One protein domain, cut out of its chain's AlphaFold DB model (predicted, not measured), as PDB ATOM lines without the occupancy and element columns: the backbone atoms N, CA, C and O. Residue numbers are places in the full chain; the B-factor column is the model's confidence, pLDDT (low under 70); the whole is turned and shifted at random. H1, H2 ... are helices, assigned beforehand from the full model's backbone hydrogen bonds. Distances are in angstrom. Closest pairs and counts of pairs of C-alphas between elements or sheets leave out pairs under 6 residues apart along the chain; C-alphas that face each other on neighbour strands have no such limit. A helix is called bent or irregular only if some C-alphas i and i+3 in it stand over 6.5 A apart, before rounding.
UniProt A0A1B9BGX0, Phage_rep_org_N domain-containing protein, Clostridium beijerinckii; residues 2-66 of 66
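This is residues 2 to 66 of the 66 residues of the protein "Phage_rep_org_N domain-containing protein" of Clostridium beijerinckii (UniProt A0A1B9BGX0). One long helix, H3, is the spine of this model; two short helices, H1 and H2, make a short arm that meets the first turns of H3 at a corner, and residues 54 to 66 stick out as a long tail. Residues 2 to 10, before H1, make a strand-less lead-in, and the tail makes much of the length. The printed part has 65 residues with three named helices, in the order H1, H2, H3, and no named strand; the class is all helix, though only 30 of the 65 printed residues are in named elements. The whole is loose, with a radius of gyration of the C-alphas of 14.9 A, and flat in outline, its C-alphas spanning 48 by 39 by 16 A.

H3 is residues 28 to 45, 25.6 A from first to last C-alpha; it begins at C-alpha 28 at (20.785, -18.523, 34.052) and ends at C-alpha 45 at (6.931, -18.962, 12.478). H2 is residues 17 to 23, 9.8 A long. H1 is residues 11 to 15, 8.7 A long, with C-alpha 11 at (5.852, -30.189, 32.142). H1 is irregular: C-alphas 11 and 14 are 7.4 A apart.

H3 touches H2 with residues 28 to 32 alone. The closest C-alphas of the two are those of Ile 22 and Arg 28, 5.5 A apart. Their lines stand at a steep tilt of 47 degrees, and they run opposite ways. H1 and H2 are close but not clearly touching, with the C-alphas of Met 13 and Met 19 the closest at 7.1 A. H1 and H3 are apart. In H2 and H3 every O i to N i+4 pair is within hydrogen-bond range; in H1 it is 0 of 1, beside 1 of 2 O i to N i+3 pairs.

The two C-alphas farthest apart are those of Thr 11 and Leu 66, at 48.8 A. Without residues 54 to 66, which stand free, the body has 52 residues and spans 38 by 24 by 15 A. The links from H1 to H2, one residue, and from H2 to H3, four residues, are tight. After H3, residues 46 to 66 hold no named element, and Leu 66 is the chain's last residue. The printed part has no cut. The mean pLDDT of the printed part is 76.7; it is under 70 at residues 2 to 3, residue 46 and residues 48 to 66, while H1, H2 and H3 each have a mean of 87.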
ATOM      1  N   LYS A   2      -4.765 -17.975  10.234       55.16
ATOM      2  CA  LYS A   2      -4.816 -17.668  11.668       55.16
ATOM      3  C   LYS A   2      -3.423 -17.961  12.239       55.16
ATOM      4  O   LYS A   2      -2.920 -19.060  12.025       55.16
ATOM      5  N   GLY A   3      -2.768 -16.968  12.836       65.38
ATOM      6  CA  GLY A   3      -1.446 -17.158  13.438       65.38
ATOM      7  C   GLY A   3      -1.506 -18.194  14.561       65.38
ATOM      8  O   GLY A   3      -2.568 -18.408  15.145       65.38
ATOM      9  N   ILE A   4      -0.385 -18.847  14.864       73.88
ATOM     10  CA  ILE A   4      -0.309 -19.702  16.051       73.88
ATOM     11  C   ILE A   4      -0.424 -18.818  17.294       73.88
ATOM     12  O   ILE A   4       0.425 -17.964  17.547       73.88
ATOM     13  N   GLU A   5      -1.501 -19.019  18.052       78.50
ATOM     14  CA  GLU A   5      -1.823 -18.251  19.260       78.50
ATOM     15  C   GLU A   5      -1.156 -18.834  20.519       78.50
ATOM     16  O   GLU A   5      -0.915 -18.107  21.481       78.50
ATOM     17  N   TRP A   6      -0.807 -20.125  20.515       82.94
ATOM     18  CA  TRP A   6      -0.239 -20.826  21.669       82.94
ATOM     19  C   TRP A   6       0.765 -21.910  21.269       82.94
ATOM     20  O   TRP A   6       0.638 -22.553  20.229       82.94
ATOM     21  N   ILE A   7       1.727 -22.158  22.157       84.38
ATOM     22  CA  ILE A   7       2.649 -23.297  22.096       84.38
ATOM     23  C   ILE A   7       2.369 -24.230  23.275       84.38
ATOM     24  O   ILE A   7       2.011 -23.771  24.358       84.38
ATOM     25  N   LYS A   8       2.519 -25.540  23.072       86.06
ATOM     26  CA  LYS A   8       2.455 -26.524  24.161       86.06
ATOM     27  C   LYS A   8       3.861 -26.725  24.712       86.06
ATOM     28  O   LYS A   8       4.786 -26.937  23.935       86.06
ATOM     29  N   LEU A   9       4.005 -26.668  26.031       87.19
ATOM     30  CA  LEU A   9       5.255 -26.974  26.720       87.19
ATOM     31  C   LEU A   9       5.102 -28.297  27.464       87.19
ATOM     32  O   LEU A   9       4.035 -28.584  28.009       87.19
ATOM     33  N   ASN A  10       6.165 -29.095  27.475       88.12
ATOM     34  CA  ASN A  10       6.222 -30.287  28.306       88.12
ATOM     35  C   ASN A  10       6.436 -29.860  29.766       88.12
ATOM     36  O   ASN A  10       7.289 -29.016  30.041       88.12
ATOM     37  N   THR A  11       5.684 -30.441  30.701       87.88
ATOM     38  CA  THR A  11       5.852 -30.189  32.142       87.88
ATOM     39  C   THR A  11       7.243 -30.569  32.637       87.88
ATOM     40  O   THR A  11       7.736 -29.963  33.581       87.88
ATOM     41  N   ASN A  12       7.898 -31.510  31.955       89.25
ATOM     42  CA  ASN A  12       9.232 -31.986  32.302       89.25
ATOM     43  C   ASN A  12      10.347 -31.146  31.653       89.25
ATOM     44  O   ASN A  12      11.516 -31.473  31.811       89.25
ATOM     45  N   MET A  13      10.021 -30.049  30.952       87.50
ATOM     46  CA  MET A  13      11.010 -29.200  30.269       87.50
ATOM     47  C   MET A  13      12.110 -28.708  31.216       87.50
ATOM     48  O   MET A  13      13.258 -28.600  30.810       87.50
ATOM     49  N   CYS A  14      11.784 -28.426  32.480       81.75
ATOM     50  CA  CYS A  14      12.769 -27.994  33.475       81.75
ATOM     51  C   CYS A  14      13.785 -29.091  33.838       81.75
ATOM     52  O   CYS A  14      14.862 -28.785  34.336       81.75
ATOM     53  N   GLU A  15      13.452 -30.359  33.602       86.38
ATOM     54  CA  GLU A  15      14.323 -31.500  33.887       86.38
ATOM     55  C   GLU A  15      15.205 -31.880  32.691       86.38
ATOM     56  O   GLU A  15      16.173 -32.627  32.882       86.38
ATOM     57  N   ASP A  16      14.899 -31.350  31.500       87.56
ATOM     58  CA  ASP A  16      15.634 -31.605  30.262       87.56
ATOM     59  C   ASP A  16      17.093 -31.142  30.365       87.56
ATOM     60  O   ASP A  16      17.431 -30.144  31.010       87.56
ATOM     61  N   GLU A  17      17.975 -31.840  29.649       84.62
ATOM     62  CA  GLU A  17      19.411 -31.539  29.603       84.62
ATOM     63  C   GLU A  17      19.696 -30.089  29.189       84.62
ATOM     64  O   GLU A  17      20.596 -29.448  29.734       84.62
ATOM     65  N   THR A  18      18.887 -29.534  28.282       82.12
ATOM     66  CA  THR A  18      18.997 -28.143  27.830       82.12
ATOM     67  C   THR A  18      18.772 -27.148  28.969       82.12
ATOM     68  O   THR A  18      19.503 -26.164  29.072       82.12
ATOM     69  N   MET A  19      17.798 -27.410  29.848       88.00
ATOM     70  CA  MET A  19      17.528 -26.547  31.001       88.00
ATOM     71  C   MET A  19      18.590 -26.701  32.082       88.00
ATOM     72  O   MET A  19      19.053 -25.699  32.614       88.00
ATOM     73  N   ARG A  20      19.085 -27.922  32.321       88.50
ATOM     74  CA  ARG A  20      20.224 -28.142  33.231       88.50
ATOM     75  C   ARG A  20      21.477 -27.392  32.780       88.50
ATOM     76  O   ARG A  20      22.211 -26.852  33.605       88.50
ATOM     77  N   LEU A  21      21.715 -27.332  31.469       86.94
ATOM     78  CA  LEU A  21      22.815 -26.559  30.900       86.94
ATOM     79  C   LEU A  21      22.601 -25.053  31.099       86.94
ATOM     80  O   LEU A  21      23.528 -24.367  31.521       86.94
ATOM     81  N   ILE A  22      21.388 -24.544  30.865       88.12
ATOM     82  CA  ILE A  22      21.036 -23.142  31.134       88.12
ATOM     83  C   ILE A  22      21.211 -22.795  32.622       88.12
ATOM     84  O   ILE A  22      21.750 -21.734  32.942       88.12
ATOM     85  N   ASP A  23      20.837 -23.702  33.520       87.81
ATOM     86  CA  ASP A  23      20.964 -23.538  34.969       87.81
ATOM     87  C   ASP A  23      22.412 -23.504  35.454       87.81
ATOM     88  O   ASP A  23      22.709 -22.854  36.456       87.81
ATOM     89  N   SER A  24      23.322 -24.142  34.717       88.50
ATOM     90  CA  SER A  24      24.759 -24.092  34.998       88.50
ATOM     91  C   SER A  24      25.419 -22.759  34.612       88.50
ATOM     92  O   SER A  24      26.552 -22.495  35.018       88.50
ATOM     93  N   LEU A  25      24.737 -21.902  33.839       89.00
ATOM     94  CA  LEU A  25      25.295 -20.627  33.396       89.00
ATOM     95  C   LEU A  25      25.207 -19.564  34.504       89.00
ATOM     96  O   LEU A  25      24.160 -19.407  35.134       89.00
ATOM     97  N   PRO A  26      26.237 -18.711  34.670       85.88
ATOM     98  CA  PRO A  26      26.210 -17.609  35.639       85.88
ATOM     99  C   PRO A  26      25.109 -16.569  35.354       85.88
ATOM    100  O   PRO A  26      24.750 -15.789  36.228       85.88
ATOM    101  N   LEU A  27      24.552 -16.568  34.135       90.62
ATOM    102  CA  LEU A  27      23.436 -15.724  33.694       90.62
ATOM    103  C   LEU A  27      22.167 -16.545  33.414       90.62
ATOM    104  O   LEU A  27      21.413 -16.217  32.494       90.62
ATOM    105  N   ARG A  28      21.933 -17.612  34.187       89.44
ATOM    106  CA  ARG A  28      20.785 -18.523  34.052       89.44
ATOM    107  C   ARG A  28      19.471 -17.806  33.766       89.44
ATOM    108  O   ARG A  28      18.787 -18.148  32.810       89.44
ATOM    109  N   ASP A  29      19.117 -16.799  34.559       88.88
ATOM    110  CA  ASP A  29      17.812 -16.137  34.440       88.88
ATOM    111  C   ASP A  29      17.664 -15.411  33.089       88.88
ATOM    112  O   ASP A  29      16.604 -15.442  32.461       88.88
ATOM    113  N   SER A  30      18.758 -14.828  32.583       91.19
ATOM    114  CA  SER A  30      18.791 -14.216  31.248       91.19
ATOM    115  C   SER A  30      18.743 -15.267  30.139       91.19
ATOM    116  O   SER A  30      18.052 -15.082  29.138       91.19
ATOM    117  N   ALA A  31      19.443 -16.388  30.311       89.31
ATOM    118  CA  ALA A  31      19.430 -17.492  29.359       89.31
ATOM    119  C   ALA A  31      18.049 -18.174  29.282       89.31
ATOM    120  O   ALA A  31      17.550 -18.407  28.181       89.31
ATOM    121  N   ASN A  32      17.374 -18.375  30.417       90.19
ATOM    122  CA  ASN A  32      15.992 -18.859  30.488       90.19
ATOM    123  C   ASN A  32      15.025 -17.904  29.780       90.19
ATOM    124  O   ASN A  32      14.178 -18.331  28.992       90.19
ATOM    125  N   TYR A  33      15.184 -16.594  29.995       90.38
ATOM    126  CA  TYR A  33      14.399 -15.590  29.282       90.38
ATOM    127  C   TYR A  33      14.580 -15.690  27.760       90.38
ATOM    128  O   TYR A  33      13.597 -15.687  27.014       90.38
ATOM    129  N   VAL A  34      15.823 -15.814  27.288       89.56
ATOM    130  CA  VAL A  34      16.123 -15.983  25.859       89.56
ATOM    131  C   VAL A  34      15.507 -17.275  25.323       89.56
ATOM    132  O   VAL A  34      14.853 -17.238  24.282       89.56
ATOM    133  N   TRP A  35      15.635 -18.390  26.043       89.38
ATOM    134  CA  TRP A  35      15.081 -19.682  25.643       89.38
ATOM    135  C   TRP A  35      13.562 -19.631  25.424       89.38
ATOM    136  O   TRP A  35      13.075 -20.004  24.355       89.38
ATOM    137  N   ILE A  36      12.807 -19.056  26.365       89.62
ATOM    138  CA  ILE A  36      11.352 -18.873  26.214       89.62
ATOM    139  C   ILE A  36      11.020 -17.995  25.000       89.62
ATOM    140  O   ILE A  36      10.085 -18.287  24.248       89.62
ATOM    141  N   ARG A  37      11.793 -16.929  24.753       88.56
ATOM    142  CA  ARG A  37      11.597 -16.066  23.577       88.56
ATOM    143  C   ARG A  37      11.856 -16.812  22.269       88.56
ATOM    144  O   ARG A  37      11.146 -16.546  21.300       88.56
ATOM    145  N   LEU A  38      12.811 -17.739  22.239       87.12
ATOM    146  CA  LEU A  38      13.083 -18.583  21.076       87.12
ATOM    147  C   LEU A  38      11.939 -19.568  20.805       87.12
ATOM    148  O   LEU A  38      11.476 -19.640  19.669       87.12
ATOM    149  N   LEU A  39      11.416 -20.243  21.835       86.62
ATOM    150  CA  LEU A  39      10.268 -21.151  21.694       86.62
ATOM    151  C   LEU A  39       9.023 -20.427  21.165       86.62
ATOM    152  O   LEU A  39       8.336 -20.919  20.269       86.62
ATOM    153  N   LEU A  40       8.760 -19.217  21.665       86.56
ATOM    154  CA  LEU A  40       7.665 -18.380  21.171       86.56
ATOM    155  C   LEU A  40       7.862 -17.965  19.707       86.56
ATOM    156  O   LEU A  40       6.885 -17.886  18.964       86.56
ATOM    157  N   GLN A  41       9.097 -17.692  19.274       84.25
ATOM    158  CA  GLN A  41       9.378 -17.369  17.871       84.25
ATOM    159  C   GLN A  41       9.212 -18.586  16.963       84.25
ATOM    160  O   GLN A  41       8.560 -18.473  15.928       84.25
ATOM    161  N   ALA A  42       9.719 -19.750  17.372       83.19
ATOM    162  CA  ALA A  42       9.536 -21.001  16.641       83.19
ATOM    163  C   ALA A  42       8.043 -21.337  16.468       83.19
ATOM    164  O   ALA A  42       7.605 -21.677  15.370       83.19
ATOM    165  N   GLY A  43       7.240 -21.142  17.523       80.50
ATOM    166  CA  GLY A  43       5.786 -21.296  17.464       80.50
ATOM    167  C   GLY A  43       5.100 -20.307  16.519       80.50
ATOM    168  O   GLY A  43       4.222 -20.701  15.760       80.50
ATOM    169  N   LYS A  44       5.514 -19.034  16.517       79.00
ATOM    170  CA  LYS A  44       4.952 -18.001  15.627       79.00
ATOM    171  C   LYS A  44       5.276 -18.228  14.154       79.00
ATOM    172  O   LYS A  44       4.423 -17.967  13.311       79.00
ATOM    173  N   VAL A  45       6.499 -18.664  13.850       78.75
ATOM    174  CA  VAL A  45       6.931 -18.962  12.478       78.75
ATOM    175  C   VAL A  45       6.281 -20.257  11.984       78.75
ATOM    176  O   VAL A  45       5.910 -20.332  10.817       78.75
ATOM    177  N   ASN A  46       6.072 -21.228  12.885       69.94
ATOM    178  CA  ASN A  46       5.410 -22.504  12.607       69.94
ATOM    179  C   ASN A  46       6.028 -23.275  11.428       69.94
ATOM    180  O   ASN A  46       5.329 -23.898  10.632       69.94
ATOM    181  N   ASP A  47       7.352 -23.227  11.315       75.75
ATOM    182  CA  ASP A  47       8.096 -23.946  10.284       75.75
ATOM    183  C   ASP A  47       8.792 -25.162  10.899       75.75
ATOM    184  O   ASP A  47      10.009 -25.208  11.064       75.75
ATOM    185  N   GLY A  48       7.984 -26.088  11.421       67.12
ATOM    186  CA  GLY A  48       8.475 -27.314  12.062       67.12
ATOM    187  C   GLY A  48       9.326 -27.100  13.323       67.12
ATOM    188  O   GLY A  48      10.035 -28.010  13.733       67.12
ATOM    189  N   GLY A  49       9.278 -25.912  13.937       62.72
ATOM    190  CA  GLY A  49      10.115 -25.568  15.090       62.72
ATOM    191  C   GLY A  49      11.490 -24.989  14.731       62.72
ATOM    192  O   GLY A  49      12.317 -24.808  15.624       62.72
ATOM    193  N   LEU A  50      11.742 -24.666  13.456       65.31
ATOM    194  CA  LEU A  50      12.979 -24.015  13.032       65.31
ATOM    195  C   LEU A  50      13.112 -22.607  13.628       65.31
ATOM    196  O   LEU A  50      12.202 -21.775  13.569       65.31
ATOM    197  N   ILE A  51      14.293 -22.333  14.181       68.31
ATOM    198  CA  ILE A  51      14.676 -21.021  14.701       68.31
ATOM    199  C   ILE A  51      15.612 -20.359  13.691       68.31
ATOM    200  O   ILE A  51      16.744 -20.792  13.479       68.31
ATOM    201  N   TYR A  52      15.154 -19.259  13.100       67.94
ATOM    202  CA  TYR A  52      15.926 -18.482  12.137       67.94
ATOM    203  C   TYR A  52      16.752 -17.398  12.834       67.94
ATOM    204  O   TYR A  52      16.285 -16.280  13.058       67.94
ATOM    205  N   LEU A  53      18.005 -17.715  13.156       65.12
ATOM    206  CA  LEU A  53      18.985 -16.729  13.612       65.12
ATOM    207  C   LEU A  53      19.647 -16.085  12.386       65.12
ATOM    208  O   LEU A  53      20.586 -16.632  11.807       65.12
ATOM    209  N   LYS A  54      19.140 -14.925  11.945       60.69
ATOM    210  CA  LYS A  54      19.793 -14.149  10.878       60.69
ATOM    211  C   LYS A  54      21.048 -13.488  11.446       60.69
ATOM    212  O   LYS A  54      20.950 -12.580  12.264       60.69
ATOM    213  N   ARG A  55      22.217 -13.941  10.990       55.22
ATOM    214  CA  ARG A  55      23.538 -13.483  11.454       55.22
ATOM    215  C   ARG A  55      23.808 -11.988  11.189       55.22
ATOM    216  O   ARG A  55      24.546 -11.380  11.949       55.22
ATOM    217  N   ASP A  56      23.160 -11.402  10.177       56.62
ATOM    218  CA  ASP A  56      23.402 -10.020   9.717       56.62
ATOM    219  C   ASP A  56      22.399  -8.969  10.217       56.62
ATOM    220  O   ASP A  56      22.446  -7.813   9.795       56.62
ATOM    221  N   VAL A  57      21.463  -9.330  11.101       56.66
ATOM    222  CA  VAL A  57      20.556  -8.333  11.687       56.66
ATOM    223  C   VAL A  57      21.076  -7.966  13.073       56.66
ATOM    224  O   VAL A  57      21.006  -8.801  13.976       56.66
ATOM    225  N   PRO A  58      21.595  -6.743  13.281       54.38
ATOM    226  CA  PRO A  58      22.046  -6.333  14.599       54.38
ATOM    227  C   PRO A  58      20.863  -6.352  15.573       54.38
ATOM    228  O   PRO A  58      19.878  -5.634  15.405       54.38
ATOM    229  N   TYR A  59      20.975  -7.183  16.611       53.47
ATOM    230  CA  TYR A  59      20.003  -7.268  17.707       53.47
ATOM    231  C   TYR A  59      20.085  -6.065  18.667       53.47
ATOM    232  O   TYR A  59      19.287  -5.943  19.596       53.47
ATOM    233  N   THR A  60      21.015  -5.141  18.418       54.41
ATOM    234  CA  THR A  60      21.160  -3.853  19.095       54.41
ATOM    235  C   THR A  60      20.651  -2.720  18.201       54.41
ATOM    236  O   THR A  60      21.029  -2.622  17.037       54.41
ATOM    237  N   LYS A  61      19.843  -1.800  18.753       57.84
ATOM    238  CA  LYS A  61      19.410  -0.570  18.049       57.84
ATOM    239  C   LYS A  61      20.563   0.380  17.691       57.84
ATOM    240  O   LYS A  61      20.353   1.317  16.927       57.84
ATOM    241  N   VAL A  62      21.757   0.166  18.237       53.41
ATOM    242  CA  VAL A  62      22.927   0.991  17.942       53.41
ATOM    243  C   VAL A  62      23.561   0.488  16.651       53.41
ATOM    244  O   VAL A  62      24.296  -0.498  16.644       53.41
ATOM    245  N   LYS A  63      23.256   1.167  15.545       52.09
ATOM    246  CA  LYS A  63      24.154   1.192  14.393       52.09
ATOM    247  C   LYS A  63      25.296   2.130  14.768       52.09
ATOM    248  O   LYS A  63      25.065   3.327  14.907       52.09
ATOM    249  N   TYR A  64      26.494   1.598  14.978       51.88
ATOM    250  CA  TYR A  64      27.689   2.436  14.989       51.88
ATOM    251  C   TYR A  64      27.910   2.895  13.547       51.88
ATOM    252  O   TYR A  64      28.357   2.119  12.706       51.88
ATOM    253  N   THR A  65      27.485   4.114  13.237       45.62
ATOM    254  CA  THR A  65      27.904   4.796  12.013       45.62
ATOM    255  C   THR A  65      29.269   5.414  12.310       45.62
ATOM    256  O   THR A  65      29.401   6.102  13.323       45.62
ATOM    257  N   LEU A  66      30.265   5.083  11.482       45.09
ATOM    258  CA  LEU A  66      31.605   5.683  11.489       45.09
ATOM    259  C   LEU A  66      31.547   7.173  11.135       45.09
ATOM    260  O   LEU A  66      30.681   7.532  10.302       45.09
TER     261      LEU A  66